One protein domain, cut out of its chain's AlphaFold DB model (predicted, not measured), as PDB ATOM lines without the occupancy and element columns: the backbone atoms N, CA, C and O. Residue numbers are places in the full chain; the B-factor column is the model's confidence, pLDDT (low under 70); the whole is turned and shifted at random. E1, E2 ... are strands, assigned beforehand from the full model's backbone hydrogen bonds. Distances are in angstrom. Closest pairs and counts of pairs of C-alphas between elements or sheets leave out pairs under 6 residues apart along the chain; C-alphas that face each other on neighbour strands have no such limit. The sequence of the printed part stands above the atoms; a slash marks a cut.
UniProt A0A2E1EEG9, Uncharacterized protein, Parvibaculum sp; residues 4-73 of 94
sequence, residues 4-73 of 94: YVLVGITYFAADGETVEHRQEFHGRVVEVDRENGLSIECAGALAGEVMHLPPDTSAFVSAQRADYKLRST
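This is residues 4 to 73 of the 94 residues of an uncharacterized protein of Parvibaculum sp (UniProt A0A2E1EEG9). A long hairpin, E1 and E2, makes one arm of an L; E2 bends and joins E3 and E4 in a shorter three-stranded arm, while the tail with E5 and E6 runs past E1. The 70 printed residues hold six named strands, E1 to E6 in order, and no named helix: all strand, only just compact, close to loose, radius of gyration of the C-alphas 13.1 A, spans 34 by 32 by 25 A.

E1, residues 4 to 12, begins at C-alpha (-39.746, -2.687, -28.137) and spans 26.2 A; E2, 19 to 33, spans 29.1 A; E3 is 37 to 42, E4 50 to 53, E5 60 to 62, and E6, 67 to 69, ends at (-31.620, 5.496, -18.571).

E1 E2 E3 E4 form a strongly twisted meander, each strand the antiparallel neighbour of the one before, with N 7 and O 25 at 2.8 A, N 28 and O 41 at 2.9 A, N 40 and O 51 at 2.9 A. E2 bends by 105 degrees at residue 30. E5 and E6 pair with no named strand; E1 and E5 are near each other, with 5 pairs of C-alphas within 10 A.

The farthest C-alphas, Ala 14 and Arg 65, are 36.3 A apart. The printed part has no cut, no link is long, and no printed residue is under 70 in pLDDT.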
ATOM      1  N   TYR A   4     -40.761  -3.699 -28.383       96.12
ATOM      2  CA  TYR A   4     -39.746  -2.687 -28.137       96.12
ATOM      3  C   TYR A   4     -38.733  -3.200 -27.124       96.12
ATOM      4  O   TYR A   4     -39.104  -3.647 -26.037       96.12
ATOM      5  N   VAL A   5     -37.458  -3.162 -27.480       95.62
ATOM      6  CA  VAL A   5     -36.399  -3.794 -26.696       95.62
ATOM      7  C   VAL A   5     -35.287  -2.807 -26.402       95.62
ATOM      8  O   VAL A   5     -34.946  -1.969 -27.239       95.62
ATOM      9  N   LEU A   6     -34.732  -2.918 -25.200       96.62
ATOM     10  CA  LEU A   6     -33.489  -2.265 -24.811       96.62
ATOM     11  C   LEU A   6     -32.393  -3.326 -24.817       96.62
ATOM     12  O   LEU A   6     -32.524  -4.359 -24.161       96.62
ATOM     13  N   VAL A   7     -31.335  -3.070 -25.574       95.62
ATOM     14  CA  VAL A   7     -30.221  -3.990 -25.776       95.62
ATOM     15  C   VAL A   7     -28.976  -3.446 -25.095       95.62
ATOM     16  O   VAL A   7     -28.605  -2.295 -25.318       95.62
ATOM     17  N   GLY A   8     -28.319  -4.286 -24.298       95.00
ATOM     18  CA  GLY A   8     -26.986  -4.049 -23.755       95.00
ATOM     19  C   GLY A   8     -25.996  -5.086 -24.278       95.00
ATOM     20  O   GLY A   8     -26.240  -6.287 -24.195       95.00
ATOM     21  N   ILE A   9     -24.854  -4.644 -24.794       93.38
ATOM     22  CA  ILE A   9     -23.770  -5.523 -25.236       93.38
ATOM     23  C   ILE A   9     -22.509  -5.165 -24.464       93.38
ATOM     24  O   ILE A   9     -22.091  -4.006 -24.439       93.38
ATOM     25  N   THR A  10     -21.899  -6.169 -23.838       93.75
ATOM     26  CA  THR A  10     -20.579  -6.047 -23.218       93.75
ATOM     27  C   THR A  10     -19.558  -6.758 -24.090       93.75
ATOM     28  O   THR A  10     -19.678  -7.959 -24.322       93.75
ATOM     29  N   TYR A  11     -18.565  -6.014 -24.563       92.81
ATOM     30  CA  TYR A  11     -17.430  -6.544 -25.308       92.81
ATOM     31  C   TYR A  11     -16.277  -6.783 -24.337       92.81
ATOM     32  O   TYR A  11     -15.889  -5.876 -23.591       92.81
ATOM     33  N   PHE A  12     -15.770  -8.009 -24.325       95.00
ATOM     34  CA  PHE A  12     -14.653  -8.435 -23.491       95.00
ATOM     35  C   PHE A  12     -13.358  -8.487 -24.301       95.00
ATOM     36  O   PHE A  12     -13.395  -8.655 -25.515       95.00
ATOM     37  N   ALA A  13     -12.220  -8.373 -23.625       93.94
ATOM     38  CA  ALA A  13     -10.907  -8.591 -24.211       93.94
ATOM     39  C   ALA A  13     -10.626 -10.094 -24.380       93.94
ATOM     40  O   ALA A  13     -11.411 -10.958 -23.979       93.94
ATOM     41  N   ALA A  14      -9.463 -10.421 -24.950       91.69
ATOM     42  CA  ALA A  14      -9.047 -11.805 -25.195       91.69
ATOM     43  C   ALA A  14      -8.854 -12.645 -23.923       91.69
ATOM     44  O   ALA A  14      -8.869 -13.871 -24.001       91.69
ATOM     45  N   ASP A  15      -8.695 -12.006 -22.763       91.44
ATOM     46  CA  ASP A  15      -8.647 -12.689 -21.467       91.44
ATOM     47  C   ASP A  15     -10.023 -13.196 -20.994       91.44
ATOM     48  O   ASP A  15     -10.091 -13.980 -20.052       91.44
ATOM     49  N   GLY A  16     -11.112 -12.778 -21.648       88.81
ATOM     50  CA  GLY A  16     -12.482 -13.153 -21.302       88.81
ATOM     51  C   GLY A  16     -13.039 -12.475 -20.047       88.81
ATOM     52  O   GLY A  16     -14.189 -12.733 -19.688       88.81
ATOM     53  N   GLU A  17     -12.278 -11.597 -19.396       91.19
ATOM     54  CA  GLU A  17     -12.652 -10.963 -18.125       91.19
ATOM     55  C   GLU A  17     -12.644  -9.434 -18.209       91.19
ATOM     56  O   GLU A  17     -13.523  -8.770 -17.648       91.19
ATOM     57  N   THR A  18     -11.694  -8.850 -18.937       95.56
ATOM     58  CA  THR A  18     -11.566  -7.400 -19.077       95.56
ATOM     59  C   THR A  18     -12.663  -6.866 -19.989       95.56
ATOM     60  O   THR A  18     -12.777  -7.269 -21.141       95.56
ATOM     61  N   VAL A  19     -13.465  -5.917 -19.501       95.38
ATOM     62  CA  VAL A  19     -14.455  -5.208 -20.329       95.38
ATOM     63  C   VAL A  19     -13.745  -4.140 -21.158       95.38
ATOM     64  O   VAL A  19     -13.221  -3.180 -20.596       95.38
ATOM     65  N   GLU A  20     -13.781  -4.268 -22.482       94.38
ATOM     66  CA  GLU A  20     -13.228  -3.266 -23.400       94.38
ATOM     67  C   GLU A  20     -14.216  -2.128 -23.647       94.38
ATOM     68  O   GLU A  20     -13.863  -0.951 -23.577       94.38
ATOM     69  N   HIS A  21     -15.476  -2.467 -23.921       93.12
ATOM     70  CA  HIS A  21     -16.511  -1.483 -24.219       93.12
ATOM     71  C   HIS A  21     -17.912  -2.018 -23.911       93.12
ATOM     72  O   HIS A  21     -18.169  -3.223 -23.936       93.12
ATOM     73  N   ARG A  22     -18.846  -1.100 -23.637       93.62
ATOM     74  CA  ARG A  22     -20.273  -1.396 -23.488       93.62
ATOM     75  C   ARG A  22     -21.081  -0.554 -24.449       93.62
ATOM     76  O   ARG A  22     -20.946   0.663 -24.470       93.62
ATOM     77  N   GLN A  23     -21.959  -1.208 -25.188       93.75
ATOM     78  CA  GLN A  23     -22.892  -0.556 -26.087       93.75
ATOM     79  C   GLN A  23     -24.309  -0.769 -25.568       93.75
ATOM     80  O   GLN A  23     -24.677  -1.889 -25.225       93.75
ATOM     81  N   GLU A  24     -25.106   0.293 -25.533       95.81
ATOM     82  CA  GLU A  24     -26.540   0.193 -25.269       95.81
ATOM     83  C   GLU A  24     -27.284   0.904 -26.392       95.81
ATOM     84  O   GLU A  24     -26.866   1.980 -26.829       95.81
ATOM     85  N   PHE A  25     -28.363   0.289 -26.856       96.06
ATOM     86  CA  PHE A  25     -29.266   0.852 -27.852       96.06
ATOM     87  C   PHE A  25     -30.674   0.304 -27.647       96.06
ATOM     88  O   PHE A  25     -30.903  -0.608 -26.851       96.06
ATOM     89  N   HIS A  26     -31.643   0.868 -28.355       97.19
ATOM     90  CA  HIS A  26     -33.026   0.437 -28.253       97.19
ATOM     91  C   HIS A  26     -33.732   0.542 -29.598       97.19
ATOM     92  O   HIS A  26     -33.325   1.288 -30.491       97.19
ATOM     93  N   GLY A  27     -34.800  -0.227 -29.751       96.75
ATOM     94  CA  GLY A  27     -35.517  -0.272 -31.011       96.75
ATOM     95  C   GLY A  27     -36.609  -1.319 -31.034       96.75
ATOM     96  O   GLY A  27     -36.960  -1.921 -30.014       96.75
ATOM     97  N   ARG A  28     -37.162  -1.533 -32.224       96.62
ATOM     98  CA  ARG A  28     -38.251  -2.476 -32.442       96.62
ATOM     99  C   ARG A  28     -37.735  -3.726 -33.135       96.62
ATOM    100  O   ARG A  28     -37.057  -3.640 -34.150       96.62
ATOM    101  N   VAL A  29     -38.104  -4.893 -32.617       93.62
ATOM    102  CA  VAL A  29     -37.805  -6.166 -33.286       93.62
ATOM    103  C   VAL A  29     -38.645  -6.262 -34.558       93.62
ATOM    104  O   VAL A  29     -39.871  -6.420 -34.473       93.62
ATOM    105  N   VAL A  30     -37.991  -6.178 -35.714       93.94
ATOM    106  CA  VAL A  30     -38.630  -6.239 -37.040       93.94
ATOM    107  C   VAL A  30     -38.551  -7.629 -37.658       93.94
ATOM    108  O   VAL A  30     -39.450  -8.007 -38.399       93.94
ATOM    109  N   GLU A  31     -37.556  -8.425 -37.269       90.56
ATOM    110  CA  GLU A  31     -37.380  -9.791 -37.753       90.56
ATOM    111  C   GLU A  31     -36.830 -10.692 -36.646       90.56
ATOM    112  O   GLU A  31     -36.049 -10.261 -35.796       90.56
ATOM    113  N   VAL A  32     -37.274 -11.945 -36.647       86.06
ATOM    114  CA  VAL A  32     -36.761 -13.015 -35.790       86.06
ATOM    115  C   VAL A  32     -36.689 -14.254 -36.652       86.06
ATOM    116  O   VAL A  32     -37.728 -14.802 -37.027       86.06
ATOM    117  N   ASP A  33     -35.476 -14.691 -36.929       84.81
ATOM    118  CA  ASP A  33     -35.195 -15.895 -37.682       84.81
ATOM    119  C   ASP A  33     -34.265 -16.811 -36.883       84.81
ATOM    120  O   ASP A  33     -33.357 -16.363 -36.180       84.81
ATOM    121  N   ARG A  34     -34.519 -18.121 -36.946       75.50
ATOM    122  CA  ARG A  34     -33.736 -19.088 -36.162       75.50
ATOM    123  C   ARG A  34     -32.333 -19.305 -36.716       75.50
ATOM    124  O   ARG A  34     -31.468 -19.714 -35.949       75.50
ATOM    125  N   GLU A  35     -32.119 -19.061 -38.003       77.62
ATOM    126  CA  GLU A  35     -30.819 -19.235 -38.652       77.62
ATOM    127  C   GLU A  35     -30.067 -17.902 -38.745       77.62
ATOM    128  O   GLU A  35     -28.873 -17.847 -38.468       77.62
ATOM    129  N   ASN A  36     -30.775 -16.820 -39.071       74.75
ATOM    130  CA  ASN A  36     -30.208 -15.514 -39.402       74.75
ATOM    131  C   ASN A  36     -30.202 -14.519 -38.229       74.75
ATOM    132  O   ASN A  36     -29.567 -13.470 -38.330       74.75
ATOM    133  N   GLY A  37     -30.856 -14.834 -37.106       86.69
ATOM    134  CA  GLY A  37     -30.823 -13.997 -35.908       86.69
ATOM    135  C   GLY A  37     -32.013 -13.056 -35.749       86.69
ATOM    136  O   GLY A  37     -33.118 -13.309 -36.227       86.69
ATOM    137  N   LEU A  38     -31.804 -11.976 -34.999       89.69
ATOM    138  CA  LEU A  38     -32.817 -10.955 -34.739       89.69
ATOM    139  C   LEU A  38     -32.402  -9.631 -35.364       89.69
ATOM    140  O   LEU A  38     -31.294  -9.157 -35.122       89.69
ATOM    141  N   SER A  39     -33.323  -9.007 -36.091       93.50
ATOM    142  CA  SER A  39     -33.131  -7.666 -36.647       93.50
ATOM    143  C   SER A  39     -33.927  -6.658 -35.823       93.50
ATOM    144  O   SER A  39     -35.132  -6.832 -35.582       93.50
ATOM    145  N   ILE A  40     -33.256  -5.596 -35.387       94.44
ATOM    146  CA  ILE A  40     -33.842  -4.495 -34.624       94.44
ATOM    147  C   ILE A  40     -33.724  -3.224 -35.449       94.44
ATOM    148  O   ILE A  40     -32.619  -2.775 -35.733       94.44
ATOM    149  N   GLU A  41     -34.863  -2.628 -35.782       96.94
ATOM    150  CA  GLU A  41     -34.912  -1.263 -36.299       96.94
ATOM    151  C   GLU A  41     -34.669  -0.309 -35.131       96.94
ATOM    152  O   GLU A  41     -35.466  -0.235 -34.183       96.94
ATOM    153  N   CYS A  42     -33.519   0.356 -35.157       96.81
ATOM    154  CA  CYS A  42     -33.057   1.192 -34.066       96.81
ATOM    155  C   CYS A  42     -33.818   2.516 -34.008       96.81
ATOM    156  O   CYS A  42     -34.279   3.065 -35.010       96.81
ATOM    157  N   ALA A  43     -33.938   3.036 -32.792       96.50
ATOM    158  CA  ALA A  43     -34.502   4.343 -32.502       96.50
ATOM    159  C   ALA A  43     -33.471   5.206 -31.763       96.50
ATOM    160  O   ALA A  43     -32.383   4.743 -31.417       96.50
ATOM    161  N   GLY A  44     -33.831   6.466 -31.516       95.12
ATOM    162  CA  GLY A  44     -32.989   7.360 -30.730       95.12
ATOM    163  C   GLY A  44     -31.708   7.753 -31.462       95.12
ATOM    164  O   GLY A  44     -31.746   8.089 -32.647       95.12
ATOM    165  N   ALA A  45     -30.571   7.682 -30.771       93.81
ATOM    166  CA  ALA A  45     -29.256   8.016 -31.321       93.81
ATOM    167  C   ALA A  45     -28.848   7.167 -32.543       93.81
ATOM    168  O   ALA A  45     -28.022   7.611 -33.335       93.81
ATOM    169  N   LEU A  46     -29.425   5.972 -32.702       94.31
ATOM    170  CA  LEU A  46     -29.186   5.069 -33.835       94.31
ATOM    171  C   LEU A  46     -30.406   4.969 -34.771       94.31
ATOM    172  O   LEU A  46     -30.575   3.975 -35.469       94.31
ATOM    173  N   ALA A  47     -31.300   5.962 -34.768       95.81
ATOM    174  CA  ALA A  47     -32.487   5.946 -35.618       95.81
ATOM    175  C   ALA A  47     -32.138   5.822 -37.114       95.81
ATOM    176  O   ALA A  47     -31.335   6.593 -37.636       95.81
ATOM    177  N   GLY A  48     -32.797   4.886 -37.802       94.38
ATOM    178  CA  GLY A  48     -32.558   4.581 -39.218       94.38
ATOM    179  C   GLY A  48     -31.570   3.437 -39.456       94.38
ATOM    180  O   GLY A  48     -31.518   2.914 -40.567       94.38
ATOM    181  N   GLU A  49     -30.848   3.006 -38.421       96.62
ATOM    182  CA  GLU A  49     -29.982   1.829 -38.474       96.62
ATOM    183  C   GLU A  49     -30.766   0.541 -38.185       96.62
ATOM    184  O   GLU A  49     -31.775   0.542 -37.470       96.62
ATOM    185  N   VAL A  50     -30.266  -0.583 -38.704       95.75
ATOM    186  CA  VAL A  50     -30.757  -1.925 -38.365       95.75
ATOM    187  C   VAL A  50     -29.623  -2.728 -37.745       95.75
ATOM    188  O   VAL A  50     -28.598  -2.970 -38.377       95.75
ATOM    189  N   MET A  51     -29.819  -3.159 -36.501       93.56
ATOM    190  CA  MET A  51     -28.861  -3.996 -35.780       93.56
ATOM    191  C   MET A  51     -29.258  -5.466 -35.890       93.56
ATOM    192  O   MET A  51     -30.395  -5.829 -35.581       93.56
ATOM    193  N   HIS A  52     -28.301  -6.303 -36.287       92.50
ATOM    194  CA  HIS A  52     -28.460  -7.753 -36.356       92.50
ATOM    195  C   HIS A  52     -27.793  -8.415 -35.153       92.50
ATOM    196  O   HIS A  52     -26.626  -8.160 -34.854       92.50
ATOM    197  N   LEU A  53     -28.545  -9.263 -34.461       89.62
ATOM    198  CA  LEU A  53     -28.115  -9.942 -33.246       89.62
ATOM    199  C   LEU A  53     -28.186 -11.458 -33.427       89.62
ATOM    200  O   LEU A  53     -29.044 -11.936 -34.174       89.62
ATOM    201  N   PRO A  54     -27.326 -12.227 -32.737       87.12
ATOM    202  CA  PRO A  54     -27.367 -13.684 -32.791       87.12
ATOM    203  C   PRO A  54     -28.767 -14.235 -32.466       87.12
ATOM    204  O   PRO A  54     -29.471 -13.617 -31.661       87.12
ATOM    205  N   PRO A  55     -29.159 -15.405 -33.012       80.62
ATOM    206  CA  PRO A  55     -30.445 -16.072 -32.755       80.62
ATOM    207  C   PRO A  55     -30.534 -16.668 -31.338       80.62
ATOM    208  O   PRO A  55     -30.946 -17.809 -31.143       80.62
ATOM    209  N   ASP A  56     -30.144 -15.904 -30.323       81.19
ATOM    210  CA  ASP A  56     -30.209 -16.305 -28.928       81.19
ATOM    211  C   ASP A  56     -31.387 -15.619 -28.238       81.19
ATOM    212  O   ASP A  56     -31.311 -14.492 -27.748       81.19
ATOM    213  N   THR A  57     -32.510 -16.329 -28.186       75.00
ATOM    214  CA  THR A  57     -33.698 -15.853 -27.476       75.00
ATOM    215  C   THR A  57     -33.548 -15.918 -25.957       75.00
ATOM    216  O   THR A  57     -34.345 -15.295 -25.259       75.00
ATOM    217  N   SER A  58     -32.563 -16.656 -25.427       80.94
ATOM    218  CA  SER A  58     -32.322 -16.736 -23.979       80.94
ATOM    219  C   SER A  58     -31.742 -15.439 -23.408       80.94
ATOM    220  O   SER A  58     -31.904 -15.168 -22.220       80.94
ATOM    221  N   ALA A  59     -31.175 -14.590 -24.272       84.25
ATOM    222  CA  ALA A  59     -30.700 -13.257 -23.926       84.25
ATOM    223  C   ALA A  59     -31.826 -12.292 -23.505       84.25
ATOM    224  O   ALA A  59     -31.536 -11.258 -22.906       84.25
ATOM    225  N   PHE A  60     -33.095 -12.603 -23.810       88.19
ATOM    226  CA  PHE A  60     -34.235 -11.721 -23.562       88.19
ATOM    227  C   PHE A  60     -34.931 -12.021 -22.236       88.19
ATOM    228  O   PHE A  60     -35.356 -13.144 -21.963       88.19
ATOM    229  N   VAL A  61     -35.182 -10.969 -21.464       93.12
ATOM    230  CA  VAL A  61     -36.026 -11.002 -20.268       93.12
ATOM    231  C   VAL A  61     -37.119  -9.948 -20.371       93.12
ATOM    232  O   VAL A  61     -36.912  -8.875 -20.935       93.12
ATOM    233  N   SER A  62     -38.302 -10.234 -19.820       94.31
ATOM    234  CA  SER A  62     -39.369  -9.229 -19.750       94.31
ATOM    235  C   SER A  62     -38.878  -8.022 -18.962       94.31
ATOM    236  O   SER A  62     -38.369  -8.169 -17.849       94.31
ATOM    237  N   ALA A  63     -39.062  -6.830 -19.520       95.31
ATOM    238  CA  ALA A  63     -38.725  -5.611 -18.808       95.31
ATOM    239  C   ALA A  63     -39.785  -5.319 -17.742       95.31
ATOM    240  O   ALA A  63     -40.970  -5.634 -17.897       95.31
ATOM    241  N   GLN A  64     -39.346  -4.713 -16.643       94.50
ATOM    242  CA  GLN A  64     -40.265  -4.143 -15.670       94.50
ATOM    243  C   GLN A  64     -40.804  -2.819 -16.215       94.50
ATOM    244  O   GLN A  64     -40.164  -2.146 -17.021       94.50
ATOM    245  N   ARG A  65     -41.996  -2.428 -15.763       94.75
ATOM    246  CA  ARG A  65     -42.552  -1.116 -16.100       94.75
ATOM    247  C   ARG A  65     -41.822  -0.032 -15.311       94.75
ATOM    248  O   ARG A  65     -42.123   0.177 -14.138       94.75
ATOM    249  N   ALA A  66     -40.844   0.599 -15.945       95.62
ATOM    250  CA  ALA A  66     -40.025   1.662 -15.387       95.62
ATOM    251  C   ALA A  66     -39.400   2.508 -16.508       95.62
ATOM    252  O   ALA A  66     -39.484   2.161 -17.690       95.62
ATOM    253  N   ASP A  67     -38.743   3.596 -16.112       96.69
ATOM    254  CA  ASP A  67     -37.854   4.362 -16.978       96.69
ATOM    255  C   ASP A  67     -36.433   3.803 -16.892       96.69
ATOM    256  O   ASP A  67     -35.866   3.652 -15.806       96.69
ATOM    257  N   TYR A  68     -35.842   3.523 -18.048       95.94
ATOM    258  CA  TYR A  68     -34.488   3.005 -18.186       95.94
ATOM    259  C   TYR A  68     -33.603   4.072 -18.808       95.94
ATOM    260  O   TYR A  68     -33.820   4.470 -19.950       95.94
ATOM    261  N   LYS A  69     -32.594   4.530 -18.065       95.44
ATOM    262  CA  LYS A  69     -31.620   5.496 -18.571       95.44
ATOM    263  C   LYS A  69     -30.403   4.773 -19.138       95.44
ATOM    264  O   LYS A  69     -29.666   4.145 -18.375       95.44
ATOM    265  N   LEU A  70     -30.190   4.888 -20.445       92.75
ATOM    266  CA  LEU A  70     -29.019   4.344 -21.127       92.75
ATOM    267  C   LEU A  70     -27.808   5.202 -20.770       92.75
ATOM    268  O   LEU A  70     -27.840   6.433 -20.868       92.75
ATOM    269  N   ARG A  71     -26.729   4.564 -20.324       87.56
ATOM    270  CA  ARG A  71     -25.490   5.252 -19.948       87.56
ATOM    271  C   ARG A  71     -24.675   5.638 -21.174       87.56
ATOM    272  O   ARG A  71     -24.025   6.678 -21.127       87.56
ATOM    273  N   SER A  72     -24.713   4.829 -22.233       83.12
ATOM    274  CA  SER A  72     -23.975   5.075 -23.480       83.12
ATOM    275  C   SER A  72     -24.442   6.341 -24.206       83.12
ATOM    276  O   SER A  72     -23.610   7.117 -24.668       83.12
ATOM    277  N   THR A  73     -25.755   6.564 -24.289       87.06
ATOM    278  CA  THR A  73     -26.349   7.657 -25.081       87.06
ATOM    279  C   THR A  73     -26.981   8.759 -24.232       87.06
ATOM    280  O   THR A  73     -27.212   9.862 -24.721       87.06
TER     281      THR A  73